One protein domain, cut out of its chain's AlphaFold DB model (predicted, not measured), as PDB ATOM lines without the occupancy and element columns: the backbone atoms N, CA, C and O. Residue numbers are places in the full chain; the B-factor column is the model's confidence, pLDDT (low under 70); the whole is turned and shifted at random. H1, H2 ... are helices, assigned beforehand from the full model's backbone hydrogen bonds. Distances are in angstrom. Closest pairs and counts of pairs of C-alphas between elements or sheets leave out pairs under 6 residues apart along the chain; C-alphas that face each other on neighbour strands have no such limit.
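AT A GLANCE: This is residues 725 to 850 of the 862 residues of an uncharacterized protein of Legionella sp (UniProt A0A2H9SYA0). Four helices, H1, H3, H4 and H5, stand in an up-and-down bundle, each running against the one before it, and H8 starts at H5 and runs crosswise to the bundle. The short H6 and H7 follow the last residue of H5, H6 beside the beginning of H1 and H7 beside H4, while residues 788 to 793 stick out as a free loop. The printed part has 126 residues with eight named helices, H1 to H8 in chain order, and no named strand: the class is all helix. It is compact, with a radius of gyration of the C-alphas of 14.1 A and spans of 40 by 34 by 26 A.

HOW THE PARTS SIT: Start with H1, residues 725 to 739; a tight link leads to H2, residues 743 to 746. H2 is close to but not clearly touching H3, residues 749 to 762; their closest C-alphas, Ser 745 and Gly 751, are 6.0 A apart. H1 and H3 touch at a shallow tilt of 20 degrees, opposite ways, closest at C-alphas 738 and 751, 6.2 A. H3 forms a helical hairpin with H4, residues 769 to 784, closest at C-alphas 750 and 782, 6.2 A. Next find the hub, H5, residues 800 to 809, which touches five helices. Residues 733 to 739 of H1 touch it, closest at C-alphas 737 and 801, 4.7 A. H4 and H5 are a helical hairpin at a steep tilt of 39 degrees, where residues 780 to 784 of H4 touch H5, closest at C-alphas 784 and 802, 4.7 A. H6, residues 812 to 817, touches H1 at residues 725 to 729, closest at C-alphas 726 and 817, 5.9 A. H7, residues 820 to 825, is about perpendicular to H4 at 79 degrees and touches its residues 773 to 777, closest at C-alphas 773 and 823, 6.3 A. H8, residues 835 to 848, touches H5 with residues 835 to 839, about perpendicular at 81 degrees, closest at C-alphas 806 and 835, 6.9 A. Every O i to N i+4 pair is within hydrogen-bond range in H1, H3, H4, H5, H7 and H8; H6 has 1 of 2, and H2 is too short for such a pair.

IN THESE COORDINATES: Find C-alpha 725 at (7.670, -0.346, 36.344), where H1 begins its 21.3 A. H3 measures 19.9 A, H4 22.6 A and H5 14.5 A. H8 runs 19.9 A to C-alpha 848 at (26.357, -4.568, 12.816).

THE WHOLE: The C-alphas farthest apart, Val 765 and Phe 791, are 43.7 A apart. The printed part has no cut, and the link from H4 to H5 is long, 15 residues. Look for pLDDT under 70 at residue 765, residues 787 to 795 and residues 826 to 833.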
ATOM      1  N   LYS A 725       6.750   0.584  35.658       83.00
ATOM      2  CA  LYS A 725       7.670  -0.346  36.344       83.00
ATOM      3  C   LYS A 725       8.936  -0.636  35.533       83.00
ATOM      4  O   LYS A 725      10.008  -0.775  36.121       83.00
ATOM      5  N   ARG A 726       8.836  -0.683  34.202       84.94
ATOM      6  CA  ARG A 726       9.980  -0.866  33.291       84.94
ATOM      7  C   ARG A 726      10.861   0.372  33.247       84.94
ATOM      8  O   ARG A 726      12.079   0.246  33.286       84.94
ATOM      9  N   ILE A 727      10.247   1.555  33.264       84.19
ATOM     10  CA  ILE A 727      10.955   2.842  33.300       84.19
ATOM     11  C   ILE A 727      11.772   2.965  34.596       84.19
ATOM     12  O   ILE A 727      12.949   3.320  34.558       84.19
ATOM     13  N   ILE A 728      11.187   2.600  35.743       85.12
ATOM     14  CA  ILE A 728      11.888   2.594  37.039       85.12
ATOM     15  C   ILE A 728      13.081   1.631  37.016       85.12
ATOM     16  O   ILE A 728      14.173   1.987  37.463       85.12
ATOM     17  N   GLU A 729      12.896   0.420  36.489       86.81
ATOM     18  CA  GLU A 729      13.967  -0.578  36.443       86.81
ATOM     19  C   GLU A 729      15.091  -0.175  35.470       86.81
ATOM     20  O   GLU A 729      16.273  -0.366  35.767       86.81
ATOM     21  N   LEU A 730      14.747   0.496  34.366       88.56
ATOM     22  CA  LEU A 730      15.708   1.092  33.436       88.56
ATOM     23  C   LEU A 730      16.521   2.223  34.095       88.56
ATOM     24  O   LEU A 730      17.746   2.252  33.953       88.56
ATOM     25  N   ARG A 731      15.883   3.104  34.886       88.31
ATOM     26  CA  ARG A 731      16.583   4.153  35.662       88.31
ATOM     27  C   ARG A 731      17.582   3.551  36.647       88.31
ATOM     28  O   ARG A 731      18.723   4.019  36.724       88.31
ATOM     29  N   LYS A 732      17.190   2.493  37.368       90.56
ATOM     30  CA  LYS A 732      18.098   1.774  38.280       90.56
ATOM     31  C   LYS A 732      19.301   1.210  37.535       90.56
ATOM     32  O   LYS A 732      20.428   1.425  37.976       90.56
ATOM     33  N   LEU A 733      19.083   0.558  36.392       91.06
ATOM     34  CA  LEU A 733      20.164  -0.024  35.602       91.06
ATOM     35  C   LEU A 733      21.167   1.036  35.120       91.06
ATOM     36  O   LEU A 733      22.373   0.864  35.311       91.06
ATOM     37  N   ILE A 734      20.688   2.153  34.558       92.06
ATOM     38  CA  ILE A 734      21.554   3.255  34.099       92.06
ATOM     39  C   ILE A 734      22.364   3.827  35.273       92.06
ATOM     40  O   ILE A 734      23.569   4.066  35.150       92.06
ATOM     41  N   THR A 735      21.724   3.983  36.433       90.62
ATOM     42  CA  THR A 735      22.352   4.491  37.661       90.62
ATOM     43  C   THR A 735      23.435   3.537  38.173       90.62
ATOM     44  O   THR A 735      24.560   3.964  38.438       90.62
ATOM     45  N   SER A 736      23.163   2.229  38.221       90.69
ATOM     46  CA  SER A 736      24.154   1.208  38.593       90.69
ATOM     47  C   SER A 736      25.342   1.172  37.627       90.69
ATOM     48  O   SER A 736      26.494   1.126  38.065       90.69
ATOM     49  N   CYS A 737      25.094   1.264  36.317       90.75
ATOM     50  CA  CYS A 737      26.151   1.348  35.309       90.75
ATOM     51  C   CYS A 737      27.013   2.610  35.468       90.75
ATOM     52  O   CYS A 737      28.233   2.535  35.294       90.75
ATOM     53  N   ARG A 738      26.409   3.748  35.838       90.44
ATOM     54  CA  ARG A 738      27.120   5.007  36.109       90.44
ATOM     55  C   ARG A 738      27.992   4.909  37.359       90.44
ATOM     56  O   ARG A 738      29.158   5.292  37.297       90.44
ATOM     57  N   HIS A 739      27.478   4.364  38.461       89.94
ATOM     58  CA  HIS A 739      28.254   4.201  39.698       89.94
ATOM     59  C   HIS A 739      29.431   3.229  39.560       89.94
ATOM     60  O   HIS A 739      30.414   3.348  40.286       89.94
ATOM     61  N   ALA A 740      29.376   2.300  38.604       86.25
ATOM     62  CA  ALA A 740      30.488   1.399  38.317       86.25
ATOM     63  C   ALA A 740      31.595   1.996  37.439       86.25
ATOM     64  O   ALA A 740      32.589   1.317  37.163       86.25
ATOM     65  N   LEU A 741      31.464   3.250  36.996       85.31
ATOM     66  CA  LEU A 741      32.539   3.957  36.306       85.31
ATOM     67  C   LEU A 741      33.681   4.304  37.275       85.31
ATOM     68  O   LEU A 741      33.471   4.593  38.448       85.31
ATOM     69  N   SER A 742      34.918   4.324  36.770       79.81
ATOM     70  CA  SER A 742      36.040   4.921  37.507       79.81
ATOM     71  C   SER A 742      35.832   6.431  37.678       79.81
ATOM     72  O   SER A 742      35.181   7.047  36.836       79.81
ATOM     73  N   LEU A 743      36.435   7.048  38.703       73.94
ATOM     74  CA  LEU A 743      36.264   8.479  39.017       73.94
ATOM     75  C   LEU A 743      36.463   9.387  37.786       73.94
ATOM     76  O   LEU A 743      35.619  10.216  37.463       73.94
ATOM     77  N   GLY A 744      37.532   9.156  37.017       73.38
ATOM     78  CA  GLY A 744      37.808   9.921  35.800       73.38
ATOM     79  C   GLY A 744      36.856   9.646  34.626       73.38
ATOM     80  O   GLY A 744      36.835  10.430  33.683       73.38
ATOM     81  N   SER A 745      36.110   8.539  34.625       78.81
ATOM     82  CA  SER A 745      35.081   8.242  33.610       78.81
ATOM     83  C   SER A 745      33.690   8.692  34.066       78.81
ATOM     84  O   SER A 745      32.860   9.033  33.227       78.81
ATOM     85  N   TYR A 746      33.468   8.741  35.384       81.56
ATOM     86  CA  TYR A 746      32.264   9.250  36.037       81.56
ATOM     87  C   TYR A 746      32.055  10.746  35.761       81.56
ATOM     88  O   TYR A 746      30.940  11.159  35.459       81.56
ATOM     89  N   TYR A 747      33.133  11.537  35.778       80.75
ATOM     90  CA  TYR A 747      33.110  12.956  35.386       80.75
ATOM     91  C   TYR A 747      33.472  13.197  33.905       80.75
ATOM     92  O   TYR A 747      33.444  14.331  33.428       80.75
ATOM     93  N   GLY A 748      33.814  12.134  33.169       81.38
ATOM     94  CA  GLY A 748      34.201  12.175  31.755       81.38
ATOM     95  C   GLY A 748      33.034  11.963  30.782       81.38
ATOM     96  O   GLY A 748      31.866  12.004  31.166       81.38
ATOM     97  N   ASN A 749      33.355  11.691  29.508       82.38
ATOM     98  CA  ASN A 749      32.359  11.574  28.431       82.38
ATOM     99  C   ASN A 749      31.264  10.530  28.737       82.38
ATOM    100  O   ASN A 749      30.077  10.831  28.664       82.38
ATOM    101  N   LYS A 750      31.643   9.328  29.194       85.31
ATOM    102  CA  LYS A 750      30.688   8.261  29.554       85.31
ATOM    103  C   LYS A 750      29.712   8.668  30.654       85.31
ATOM    104  O   LYS A 750      28.517   8.432  30.524       85.31
ATOM    105  N   GLY A 751      30.209   9.273  31.732       86.31
ATOM    106  CA  GLY A 751      29.364   9.723  32.834       86.31
ATOM    107  C   GLY A 751      28.382  10.816  32.412       86.31
ATOM    108  O   GLY A 751      27.215  10.768  32.806       86.31
ATOM    109  N   ARG A 752      28.808  11.739  31.535       87.00
ATOM    110  CA  ARG A 752      27.918  12.743  30.927       87.00
ATOM    111  C   ARG A 752      26.836  12.095  30.061       87.00
ATOM    112  O   ARG A 752      25.670  12.443  30.210       87.00
ATOM    113  N   LEU A 753      27.191  11.125  29.215       87.19
ATOM    114  CA  LEU A 753      26.230  10.419  28.356       87.19
ATOM    115  C   LEU A 753      25.205   9.606  29.166       87.19
ATOM    116  O   LEU A 753      24.013   9.692  28.890       87.19
ATOM    117  N   LEU A 754      25.628   8.906  30.227       89.19
ATOM    118  CA  LEU A 754      24.694   8.208  31.127       89.19
ATOM    119  C   LEU A 754      23.783   9.180  31.896       89.19
ATOM    120  O   LEU A 754      22.614   8.878  32.119       89.19
ATOM    121  N   THR A 755      24.288  10.362  32.268       87.88
ATOM    122  CA  THR A 755      23.472  11.416  32.905       87.88
ATOM    123  C   THR A 755      22.428  11.971  31.936       87.88
ATOM    124  O   THR A 755      21.289  12.212  32.328       87.88
ATOM    125  N   ARG A 756      22.780  12.114  30.653       84.00
ATOM    126  CA  ARG A 756      21.831  12.512  29.607       84.00
ATOM    127  C   ARG A 756      20.747  11.465  29.374       84.00
ATOM    128  O   ARG A 756      19.595  11.853  29.251       84.00
ATOM    129  N   LEU A 757      21.078  10.169  29.385       87.25
ATOM    130  CA  LEU A 757      20.060   9.111  29.313       87.25
ATOM    131  C   LEU A 757      19.078   9.184  30.492       87.25
ATOM    132  O   LEU A 757      17.878   9.056  30.281       87.25
ATOM    133  N   LEU A 758      19.563   9.451  31.712       87.94
ATOM    134  CA  LEU A 758      18.689   9.677  32.873       87.94
ATOM    135  C   LEU A 758      17.805  10.914  32.687       87.94
ATOM    136  O   LEU A 758      16.602  10.832  32.890       87.94
ATOM    137  N   THR A 759      18.379  12.024  32.223       83.75
ATOM    138  CA  THR A 759      17.636  13.273  31.976       83.75
ATOM    139  C   THR A 759      16.566  13.090  30.892       83.75
ATOM    140  O   THR A 759      15.473  13.634  30.999       83.75
ATOM    141  N   LEU A 760      16.848  12.289  29.859       81.75
ATOM    142  CA  LEU A 760      15.898  11.977  28.789       81.75
ATOM    143  C   LEU A 760      14.705  11.166  29.305       81.75
ATOM    144  O   LEU A 760      13.580  11.405  28.871       81.75
ATOM    145  N   ILE A 761      14.944  10.242  30.241       85.00
ATOM    146  CA  ILE A 761      13.870   9.521  30.930       85.00
ATOM    147  C   ILE A 761      13.088  10.477  31.842       85.00
ATOM    148  O   ILE A 761      11.864  10.432  31.847       85.00
ATOM    149  N   ASP A 762      13.774  11.354  32.575       80.31
ATOM    150  CA  ASP A 762      13.160  12.239  33.576       80.31
ATOM    151  C   ASP A 762      12.309  13.356  32.946       80.31
ATOM    152  O   ASP A 762      11.299  13.759  33.516       80.31
ATOM    153  N   ASN A 763      12.664  13.800  31.739       78.81
ATOM    154  CA  ASN A 763      11.917  14.813  30.991       78.81
ATOM    155  C   ASN A 763      10.675  14.256  30.266       78.81
ATOM    156  O   ASN A 763       9.932  15.029  29.660       78.81
ATOM    157  N   LYS A 764      10.434  12.934  30.290       77.00
ATOM    158  CA  LYS A 764       9.282  12.296  29.628       77.00
ATOM    159  C   LYS A 764       8.367  11.608  30.641       77.00
ATOM    160  O   LYS A 764       8.789  10.739  31.392       77.00
ATOM    161  N   VAL A 765       7.073  11.945  30.600       67.06
ATOM    162  CA  VAL A 765       6.049  11.356  31.488       67.06
ATOM    163  C   VAL A 765       5.813   9.866  31.184       67.06
ATOM    164  O   VAL A 765       5.567   9.076  32.092       67.06
ATOM    165  N   THR A 766       5.926   9.461  29.915       77.81
ATOM    166  CA  THR A 766       5.790   8.070  29.446       77.81
ATOM    167  C   THR A 766       6.750   7.805  28.289       77.81
ATOM    168  O   THR A 766       6.941   8.685  27.453       77.81
ATOM    169  N   LEU A 767       7.301   6.590  28.200       83.06
ATOM    170  CA  LEU A 767       8.133   6.151  27.073       83.06
ATOM    171  C   LEU A 767       7.344   5.223  26.147       83.06
ATOM    172  O   LEU A 767       6.543   4.410  26.608       83.06
ATOM    173  N   THR A 768       7.584   5.318  24.847       85.62
ATOM    174  CA  THR A 768       7.150   4.318  23.863       85.62
ATOM    175  C   THR A 768       8.139   3.153  23.808       85.62
ATOM    176  O   THR A 768       9.306   3.285  24.184       85.62
ATOM    177  N   PHE A 769       7.698   1.995  23.311       79.62
ATOM    178  CA  PHE A 769       8.566   0.817  23.170       79.62
ATOM    179  C   PHE A 769       9.802   1.081  22.285       79.62
ATOM    180  O   PHE A 769      10.885   0.567  22.554       79.62
ATOM    181  N   GLN A 770       9.660   1.916  21.250       79.38
ATOM    182  CA  GLN A 770      10.771   2.300  20.372       79.38
ATOM    183  C   GLN A 770      11.817   3.148  21.109       79.38
ATOM    184  O   GLN A 770      13.016   2.941  20.930       79.38
ATOM    185  N   GLU A 771      11.377   4.065  21.970       82.88
ATOM    186  CA  GLU A 771      12.274   4.897  22.779       82.88
ATOM    187  C   GLU A 771      12.985   4.080  23.862       82.88
ATOM    188  O   GLU A 771      14.177   4.270  24.087       82.88
ATOM    189  N   GLU A 772      12.286   3.137  24.500       85.44
ATOM    190  CA  GLU A 772      12.886   2.208  25.467       85.44
ATOM    191  C   GLU A 772      13.999   1.372  24.821       85.44
ATOM    192  O   GLU A 772      15.099   1.277  25.373       85.44
ATOM    193  N   LEU A 773      13.742   0.819  23.631       82.19
ATOM    194  CA  LEU A 773      14.733   0.060  22.869       82.19
ATOM    195  C   LEU A 773      15.969   0.913  22.564       82.19
ATOM    196  O   LEU A 773      17.094   0.503  22.837       82.19
ATOM    197  N   LEU A 774      15.753   2.123  22.056       83.44
ATOM    198  CA  LEU A 774      16.815   3.056  21.694       83.44
ATOM    199  C   LEU A 774      17.678   3.466  22.903       83.44
ATOM    200  O   LEU A 774      18.908   3.478  22.803       83.44
ATOM    201  N   ILE A 775      17.068   3.707  24.068       87.00
ATOM    202  CA  ILE A 775      17.795   4.010  25.313       87.00
ATOM    203  C   ILE A 775      18.648   2.817  25.764       87.00
ATOM    204  O   ILE A 775      19.793   3.001  26.182       87.00
ATOM    205  N   ILE A 776      18.119   1.593  25.681       86.06
ATOM    206  CA  ILE A 776      18.840   0.373  26.082       86.06
ATOM    207  C   ILE A 776      20.025   0.102  25.151       86.06
ATOM    208  O   ILE A 776      21.114  -0.245  25.620       86.06
ATOM    209  N   THR A 777      19.840   0.297  23.846       84.12
ATOM    210  CA  THR A 777      20.899   0.144  22.843       84.12
ATOM    211  C   THR A 777      22.049   1.119  23.101       84.12
ATOM    212  O   THR A 777      23.220   0.728  23.102       84.12
ATOM    213  N   GLU A 778      21.733   2.372  23.427       85.12
ATOM    214  CA  GLU A 778      22.740   3.396  23.730       85.12
ATOM    215  C   GLU A 778      23.406   3.197  25.092       85.12
ATOM    216  O   GLU A 778      24.622   3.357  25.223       85.12
ATOM    217  N   LEU A 779      22.663   2.719  26.092       89.38
ATOM    218  CA  LEU A 779      23.246   2.262  27.352       89.38
ATOM    219  C   LEU A 779      24.293   1.158  27.117       89.38
ATOM    220  O   LEU A 779      25.386   1.215  27.691       89.38
ATOM    221  N   GLY A 780      24.000   0.186  26.247       85.50
ATOM    222  CA  GLY A 780      24.952  -0.850  25.839       85.50
ATOM    223  C   GLY A 780      26.199  -0.260  25.177       85.50
ATOM    224  O   GLY A 780      27.321  -0.479  25.642       85.50
ATOM    225  N   LYS A 781      26.020   0.576  24.151       87.00
ATOM    226  CA  LYS A 781      27.114   1.260  23.438       87.00
ATOM    227  C   LYS A 781      28.034   2.055  24.381       87.00
ATOM    228  O   LYS A 781      29.263   1.924  24.327       87.00
ATOM    229  N   ILE A 782      27.462   2.822  25.313       88.31
ATOM    230  CA  ILE A 782      28.226   3.631  26.277       88.31
ATOM    231  C   ILE A 782      28.974   2.750  27.282       88.31
ATOM    232  O   ILE A 782      30.143   3.006  27.592       88.31
ATOM    233  N   THR A 783      28.326   1.721  27.824       86.75
ATOM    234  CA  THR A 783      28.907   0.913  28.908       86.75
ATOM    235  C   THR A 783      29.990  -0.048  28.421       86.75
ATOM    236  O   THR A 783      30.951  -0.274  29.163       86.75
ATOM    237  N   LEU A 784      29.893  -0.542  27.180       85.06
ATOM    238  CA  LEU A 784      30.786  -1.563  26.615       85.06
ATOM    239  C   LEU A 784      32.073  -1.016  25.977       85.06
ATOM    240  O   LEU A 784      33.066  -1.743  25.934       85.06
ATOM    241  N   SER A 785      32.086   0.245  25.527       83.88
ATOM    242  CA  SER A 785      33.296   0.900  24.986       83.88
ATOM    243  C   SER A 785      34.442   0.930  26.009       83.88
ATOM    244  O   SER A 785      34.202   0.922  27.219       83.88
ATOM    245  N   TYR A 786      35.698   0.992  25.572       73.81
ATOM    246  CA  TYR A 786      36.839   1.138  26.487       73.81
ATOM    247  C   TYR A 786      37.366   2.580  26.486       73.81
ATOM    248  O   TYR A 786      36.986   3.397  25.650       73.81
ATOM    249  N   ARG A 787      38.209   2.917  27.469       64.88
ATOM    250  CA  ARG A 787      38.938   4.191  27.512       64.88
ATOM    251  C   ARG A 787      40.417   3.906  27.247       64.88
ATOM    252  O   ARG A 787      41.003   3.167  28.041       64.88
ATOM    253  N   PRO A 788      41.042   4.474  26.204       56.47
ATOM    254  CA  PRO A 788      42.477   4.342  26.015       56.47
ATOM    255  C   PRO A 788      43.187   5.160  27.099       56.47
ATOM    256  O   PRO A 788      43.108   6.385  27.141       56.47
ATOM    257  N   THR A 789      43.851   4.477  28.029       54.84
ATOM    258  CA  THR A 789      44.852   5.094  28.908       54.84
ATOM    259  C   THR A 789      46.167   4.350  28.726       54.84
ATOM    260  O   THR A 789      46.158   3.143  28.489       54.84
ATOM    261  N   CYS A 790      47.293   5.057  28.822       44.81
ATOM    262  CA  CYS A 790      48.627   4.532  28.508       44.81
ATOM    263  C   CYS A 790      49.094   3.407  29.456       44.81
ATOM    264  O   CYS A 790      50.103   2.773  29.180       44.81
ATOM    265  N   PHE A 791      48.383   3.173  30.567       42.56
ATOM    266  CA  PHE A 791      48.831   2.299  31.656       42.56
ATOM    267  C   PHE A 791      47.881   1.132  31.988       42.56
ATOM    268  O   PHE A 791      48.348   0.136  32.527       42.56
ATOM    269  N   PHE A 792      46.584   1.192  31.648       48.34
ATOM    270  CA  PHE A 792      45.640   0.072  31.822       48.34
ATOM    271  C   PHE A 792      44.551   0.096  30.735       48.34
ATOM    272  O   PHE A 792      43.802   1.069  30.620       48.34
ATOM    273  N   GLN A 793      44.425  -0.986  29.961       58.72
ATOM    274  CA  GLN A 793      43.362  -1.170  28.966       58.72
ATOM    275  C   GLN A 793      42.484  -2.360  29.378       58.72
ATOM    276  O   GLN A 793      42.931  -3.502  29.363       58.72
ATOM    277  N   ALA A 794      41.236  -2.098  29.776       61.97
ATOM    278  CA  ALA A 794      40.220  -3.148  29.857       61.97
ATOM    279  C   ALA A 794      39.677  -3.390  28.444       61.97
ATOM    280  O   ALA A 794      39.347  -2.417  27.761       61.97
ATOM    281  N   ALA A 795      39.581  -4.648  28.006       66.19
ATOM    282  CA  ALA A 795      39.057  -4.955  26.680       66.19
ATOM    283  C   ALA A 795      37.567  -4.579  26.561       66.19
ATOM    284  O   ALA A 795      36.869  -4.356  27.558       66.19
ATOM    285  N   TYR A 796      37.068  -4.504  25.324       70.94
ATOM    286  CA  TYR A 796      35.652  -4.260  25.043       70.94
ATOM    287  C   TYR A 796      34.760  -5.208  25.860       70.94
ATOM    288  O   TYR A 796      35.009  -6.413  25.893       70.94
ATOM    289  N   ALA A 797      33.727  -4.655  26.504       70.44
ATOM    290  CA  ALA A 797      32.815  -5.362  27.411       70.44
ATOM    291  C   ALA A 797      33.410  -5.870  28.749       70.44
ATOM    292  O   ALA A 797      32.679  -6.422  29.571       70.44
ATOM    293  N   GLU A 798      34.696  -5.629  29.034       76.81
ATOM    294  CA  GLU A 798      35.341  -6.012  30.304       76.81
ATOM    295  C   GLU A 798      35.426  -4.869  31.328       76.81
ATOM    296  O   GLU A 798      35.913  -5.053  32.451       76.81
ATOM    297  N   THR A 799      34.923  -3.684  30.975       82.38
ATOM    298  CA  THR A 799      34.815  -2.543  31.891       82.38
ATOM    299  C   THR A 799      33.879  -2.867  33.061       82.38
ATOM    300  O   THR A 799      32.944  -3.656  32.934       82.38
ATOM    301  N   ARG A 800      34.085  -2.235  34.225       84.19
ATOM    302  CA  ARG A 800      33.207  -2.431  35.398       84.19
ATOM    303  C   ARG A 800      31.737  -2.115  35.078       84.19
ATOM    304  O   ARG A 800      30.864  -2.894  35.437       84.19
ATOM    305  N   SER A 801      31.474  -1.037  34.336       88.06
ATOM    306  CA  SER A 801      30.133  -0.672  33.859       88.06
ATOM    307  C   SER A 801      29.554  -1.674  32.851       88.06
ATOM    308  O   SER A 801      28.367  -1.983  32.920       88.06
ATOM    309  N   GLY A 802      30.381  -2.208  31.943       87.38
ATOM    310  CA  GLY A 802      29.975  -3.222  30.966       87.38
ATOM    311  C   GLY A 802      29.657  -4.567  31.622       87.38
ATOM    312  O   GLY A 802      28.668  -5.203  31.271       87.38
ATOM    313  N   LYS A 803      30.415  -4.957  32.656       87.31
ATOM    314  CA  LYS A 803      30.131  -6.149  33.472       87.31
ATOM    315  C   LYS A 803      28.784  -6.052  34.188       87.31
ATOM    316  O   LYS A 803      28.074  -7.050  34.243       87.31
ATOM    317  N   ILE A 804      28.410  -4.869  34.689       89.12
ATOM    318  CA  ILE A 804      27.074  -4.645  35.269       89.12
ATOM    319  C   ILE A 804      25.981  -4.784  34.208       89.12
ATOM    320  O   ILE A 804      24.982  -5.454  34.458       89.12
ATOM    321  N   PHE A 805      26.181  -4.214  33.019       90.19
ATOM    322  CA  PHE A 805      25.216  -4.334  31.925       90.19
ATOM    323  C   PHE A 805      25.028  -5.796  31.476       90.19
ATOM    324  O   PHE A 805      23.900  -6.267  31.350       90.19
ATOM    325  N   ILE A 806      26.118  -6.561  31.339       87.25
ATOM    326  CA  ILE A 806      26.071  -8.000  31.013       87.25
ATOM    327  C   ILE A 806      25.405  -8.812  32.129       87.25
ATOM    328  O   ILE A 806      24.615  -9.714  31.852       87.25
ATOM    329  N   ALA A 807      25.690  -8.496  33.394       85.81
ATOM    330  CA  ALA A 807      25.035  -9.152  34.520       85.81
ATOM    331  C   ALA A 807      23.518  -8.905  34.511       85.81
ATOM    332  O   ALA A 807      22.754  -9.829  34.784       85.81
ATOM    333  N   ALA A 808      23.077  -7.697  34.146       85.81
ATOM    334  CA  ALA A 808      21.661  -7.371  34.007       85.81
ATOM    335  C   ALA A 808      20.999  -8.107  32.832       85.81
ATOM    336  O   ALA A 808      19.900  -8.635  33.000       85.81
ATOM    337  N   LEU A 809      21.687  -8.232  31.688       83.25
ATOM    338  CA  LEU A 809      21.222  -9.028  30.541       83.25
ATOM    339  C   LEU A 809      20.959 -10.494  30.911       83.25
ATOM    340  O   LEU A 809      20.003 -11.078  30.409       83.25
ATOM    341  N   ASN A 810      21.736 -11.055  31.841       80.81
ATOM    342  CA  ASN A 810      21.614 -12.445  32.292       80.81
ATOM    343  C   ASN A 810      20.736 -12.636  33.541       80.81
ATOM    344  O   ASN A 810      20.535 -13.766  33.989       80.81
ATOM    345  N   ASN A 811      20.211 -11.560  34.134       83.06
ATOM    346  CA  ASN A 811      19.437 -11.642  35.369       83.06
ATOM    347  C   ASN A 811      17.954 -11.916  35.071       83.06
ATOM    348  O   ASN A 811      17.251 -11.055  34.539       83.06
ATOM    349  N   ALA A 812      17.461 -13.096  35.451       77.38
ATOM    350  CA  ALA A 812      16.078 -13.513  35.207       77.38
ATOM    351  C   ALA A 812      15.028 -12.614  35.894       77.38
ATOM    352  O   ALA A 812      13.949 -12.404  35.342       77.38
ATOM    353  N   ALA A 813      15.336 -12.051  37.068       79.62
ATOM    354  CA  ALA A 813      14.422 -11.165  37.788       79.62
ATOM    355  C   ALA A 813      14.291  -9.801  37.097       79.62
ATOM    356  O   ALA A 813      13.177  -9.305  36.937       79.62
ATOM    357  N   ILE A 814      15.410  -9.240  36.620       82.00
ATOM    358  CA  ILE A 814      15.408  -7.996  35.836       82.00
ATOM    359  C   ILE A 814      14.699  -8.235  34.501       82.00
ATOM    360  O   ILE A 814      13.778  -7.496  34.180       82.00
ATOM    361  N   ASN A 815      15.022  -9.318  33.783       78.50
ATOM    362  CA  ASN A 815      14.411  -9.658  32.489       78.50
ATOM    363  C   ASN A 815      12.908  -9.973  32.546       78.50
ATOM    364  O   ASN A 815      12.230  -9.908  31.518       78.50
ATOM    365  N   LYS A 816      12.371 -10.308  33.726       78.88
ATOM    366  CA  LYS A 816      10.925 -10.457  33.945       78.88
ATOM    367  C   LYS A 816      10.200  -9.106  33.943       78.88
ATOM    368  O   LYS A 816       9.028  -9.057  33.586       78.88
ATOM    369  N   ILE A 817      10.884  -8.041  34.363       81.19
ATOM    370  CA  ILE A 817      10.341  -6.681  34.437       81.19
ATOM    371  C   ILE A 817      10.746  -5.915  33.176       81.19
ATOM    372  O   ILE A 817       9.881  -5.532  32.401       81.19
ATOM    373  N   LEU A 818      12.048  -5.756  32.941       83.88
ATOM    374  CA  LEU A 818      12.658  -5.090  31.794       83.88
ATOM    375  C   LEU A 818      13.329  -6.142  30.894       83.88
ATOM    376  O   LEU A 818      14.399  -6.632  31.252       83.88
ATOM    377  N   PRO A 819      12.752  -6.510  29.740       79.81
ATOM    378  CA  PRO A 819      13.155  -7.688  28.978       79.81
ATOM    379  C   PRO A 819      14.384  -7.434  28.092       79.81
ATOM    380  O   PRO A 819      14.346  -7.600  26.873       79.81
ATOM    381  N   LEU A 820      15.488  -7.031  28.729       81.50
ATOM    382  CA  LEU A 820      16.751  -6.602  28.124       81.50
ATOM    383  C   LEU A 820      17.299  -7.607  27.109       81.50
ATOM    384  O   LEU A 820      17.689  -7.217  26.018       81.50
ATOM    385  N   SER A 821      17.308  -8.896  27.448       74.19
ATOM    386  CA  SER A 821      17.796  -9.964  26.561       74.19
ATOM    387  C   SER A 821      16.987 -10.055  25.265       74.19
ATOM    388  O   SER A 821      17.563 -10.171  24.185       74.19
ATOM    389  N   SER A 822      15.660  -9.927  25.356       73.50
ATOM    390  CA  SER A 822      14.788  -9.918  24.180       73.50
ATOM    391  C   SER A 822      14.942  -8.647  23.350       73.50
ATOM    392  O   SER A 822      14.944  -8.723  22.128       73.50
ATOM    393  N   LEU A 823      15.137  -7.497  24.001       75.94
ATOM    394  CA  LEU A 823      15.281  -6.203  23.332       75.94
ATOM    395  C   LEU A 823      16.637  -6.059  22.639       75.94
ATOM    396  O   LEU A 823      16.715  -5.495  21.556       75.94
ATOM    397  N   VAL A 824      17.706  -6.575  23.249       77.50
ATOM    398  CA  VAL A 824      19.072  -6.439  22.729       77.50
ATOM    399  C   VAL A 824      19.402  -7.540  21.719       77.50
ATOM    400  O   VAL A 824      20.048  -7.255  20.716       77.50
ATOM    401  N   PHE A 825      18.959  -8.783  21.943       76.94
ATOM    402  CA  PHE A 825      19.344  -9.934  21.111       76.94
ATOM    403  C   PHE A 825      18.199 -10.547  20.288       76.94
ATOM    404  O   PHE A 825      18.423 -11.557  19.621       76.94
ATOM    405  N   ASN A 826      16.980  -9.991  20.328       67.50
ATOM    406  CA  ASN A 826      15.779 -10.572  19.701       67.50
ATOM    407  C   ASN A 826      15.511 -12.040  20.115       67.50
ATOM    408  O   ASN A 826      14.985 -12.830  19.332       67.50
ATOM    409  N   GLN A 827      15.879 -12.431  21.343       62.75
ATOM    410  CA  GLN A 827      15.663 -13.787  21.870       62.75
ATOM    411  C   GLN A 827      14.388 -13.889  22.727       62.75
ATOM    412  O   GLN A 827      13.974 -12.924  23.368       62.75
ATOM    413  N   HIS A 828      13.758 -15.070  22.765       53.66
ATOM    414  CA  HIS A 828      12.585 -15.317  23.610       53.66
ATOM    415  C   HIS A 828      12.925 -15.226  25.108       53.66
ATOM    416  O   HIS A 828      13.998 -15.636  25.547       53.66
ATOM    417  N   HIS A 829      11.975 -14.724  25.904       49.97
ATOM    418  CA  HIS A 829      12.081 -14.639  27.359       49.97
ATOM    419  C   HIS A 829      12.526 -15.974  27.987       49.97
ATOM    420  O   HIS A 829      11.786 -16.955  27.938       49.97
ATOM    421  N   GLY A 830      13.701 -15.993  28.631       51.16
ATOM    422  CA  GLY A 830      14.141 -17.104  29.487       51.16
ATOM    423  C   GLY A 830      15.405 -17.857  29.055       51.16
ATOM    424  O   GLY A 830      15.843 -18.728  29.802       51.16
ATOM    425  N   SER A 831      16.036 -17.533  27.920       54.69
ATOM    426  CA  SER A 831      17.341 -18.108  27.559       54.69
ATOM    427  C   SER A 831      18.484 -17.441  28.337       54.69
ATOM    428  O   SER A 831      18.860 -16.301  28.071       54.69
ATOM    429  N   THR A 832      19.065 -18.142  29.315       58.97
ATOM    430  CA  THR A 832      20.268 -17.676  30.021       58.97
ATOM    431  C   THR A 832      21.508 -17.930  29.169       58.97
ATOM    432  O   THR A 832      22.007 -19.055  29.116       58.97
ATOM    433  N   LEU A 833      22.016 -16.890  28.512       67.94
ATOM    434  CA  LEU A 833      23.315 -16.927  27.843       67.94
ATOM    435  C   LEU A 833      24.439 -16.907  28.885       67.94
ATOM    436  O   LEU A 833      24.391 -16.167  29.875       67.94
ATOM    437  N   THR A 834      25.499 -17.683  28.668       76.50
ATOM    438  CA  THR A 834      26.707 -17.533  29.490       76.50
ATOM    439  C   THR A 834      27.334 -16.149  29.244       76.50
ATOM    440  O   THR A 834      27.209 -15.596  28.148       76.50
ATOM    441  N   PRO A 835      28.067 -15.553  30.207       75.62
ATOM    442  CA  PRO A 835      28.716 -14.252  30.002       75.62
ATOM    443  C   PRO A 835      29.617 -14.194  28.756       75.62
ATOM    444  O   PRO A 835      29.702 -13.158  28.101       75.62
ATOM    445  N   LYS A 836      30.254 -15.318  28.390       75.62
ATOM    446  CA  LYS A 836      31.073 -15.432  27.173       75.62
ATOM    447  C   LYS A 836      30.231 -15.356  25.896       75.62
ATOM    448  O   LYS A 836      30.642 -14.699  24.941       75.62
ATOM    449  N   GLU A 837      29.058 -15.984  25.879       77.75
ATOM    450  CA  GLU A 837      28.123 -15.921  24.748       77.75
ATOM    451  C   GLU A 837      27.498 -14.529  24.610       77.75
ATOM    452  O   GLU A 837      27.440 -14.009  23.496       77.75
ATOM    453  N   CYS A 838      27.151 -13.873  25.725       79.44
ATOM    454  CA  CYS A 838      26.696 -12.478  25.730       79.44
ATOM    455  C   CYS A 838      27.733 -11.530  25.123       79.44
ATOM    456  O   CYS A 838      27.399 -10.723  24.262       79.44
ATOM    457  N   ILE A 839      29.006 -11.645  25.515       80.75
ATOM    458  CA  ILE A 839      30.075 -10.810  24.945       80.75
ATOM    459  C   ILE A 839      30.222 -11.061  23.438       80.75
ATOM    460  O   ILE A 839      30.407 -10.109  22.680       80.75
ATOM    461  N   LYS A 840      30.109 -12.318  22.985       80.94
ATOM    462  CA  LYS A 840      30.174 -12.652  21.554       80.94
ATOM    463  C   LYS A 840      29.028 -12.000  20.772       80.94
ATOM    464  O   LYS A 840      29.284 -11.408  19.730       80.94
ATOM    465  N   GLN A 841      27.799 -12.052  21.283       79.44
ATOM    466  CA  GLN A 841      26.653 -11.408  20.628       79.44
ATOM    467  C   GLN A 841      26.723  -9.876  20.673       79.44
ATOM    468  O   GLN A 841      26.403  -9.223  19.685       79.44
ATOM    469  N   LEU A 842      27.220  -9.289  21.766       82.25
ATOM    470  CA  LEU A 842      27.439  -7.840  21.858       82.25
ATOM    471  C   LEU A 842      28.507  -7.348  20.875       82.25
ATOM    472  O   LEU A 842      28.374  -6.251  20.345       82.25
ATOM    473  N   LYS A 843      29.541  -8.152  20.592       81.38
ATOM    474  CA  LYS A 843      30.514  -7.841  19.531       81.38
ATOM    475  C   LYS A 843      29.875  -7.862  18.140       81.38
ATOM    476  O   LYS A 843      30.114  -6.943  17.371       81.38
ATOM    477  N   ILE A 844      29.004  -8.833  17.858       80.19
ATOM    478  CA  ILE A 844      28.254  -8.882  16.591       80.19
ATOM    479  C   ILE A 844      27.339  -7.658  16.458       80.19
ATOM    480  O   ILE A 844      27.312  -7.020  15.410       80.19
ATOM    481  N   LEU A 845      26.623  -7.280  17.524       78.56
ATOM    482  CA  LEU A 845      25.784  -6.075  17.532       78.56
ATOM    483  C   LEU A 845      26.594  -4.796  17.338       78.56
ATOM    484  O   LEU A 845      26.146  -3.892  16.641       78.56
ATOM    485  N   LYS A 846      27.780  -4.722  17.939       80.94
ATOM    486  CA  LYS A 846      28.706  -3.607  17.756       80.94
ATOM    487  C   LYS A 846      29.142  -3.481  16.297       80.94
ATOM    488  O   LYS A 846      29.096  -2.381  15.768       80.94
ATOM    489  N   GLU A 847      29.541  -4.585  15.667       79.38
ATOM    490  CA  GLU A 847      29.937  -4.618  14.252       79.38
ATOM    491  C   GLU A 847      28.760  -4.256  13.338       79.38
ATOM    492  O   GLU A 847      28.906  -3.427  12.449       79.38
ATOM    493  N   THR A 848      27.575  -4.807  13.612       77.50
ATOM    494  CA  THR A 848      26.357  -4.568  12.816       77.50
ATOM    495  C   THR A 848      25.887  -3.114  12.886       77.50
ATOM    496  O   THR A 848      25.361  -2.592  11.911       77.50
ATOM    497  N   ASN A 849      26.065  -2.461  14.036       73.38
ATOM    498  CA  ASN A 849      25.623  -1.085  14.267       73.38
ATOM    499  C   ASN A 849      26.775  -0.065  14.233       73.38
ATOM    500  O   ASN A 849      26.593   1.064  14.692       73.38
ATOM    501  N   GLU A 850      27.962  -0.468  13.767       77.94
ATOM    502  CA  GLU A 850      29.166   0.371  13.663       77.94
ATOM    503  C   GLU A 850      29.501   1.146  14.954       77.94
ATOM    504  O   GLU A 850      29.898   2.313  14.943       77.94
TER     505      GLU A 850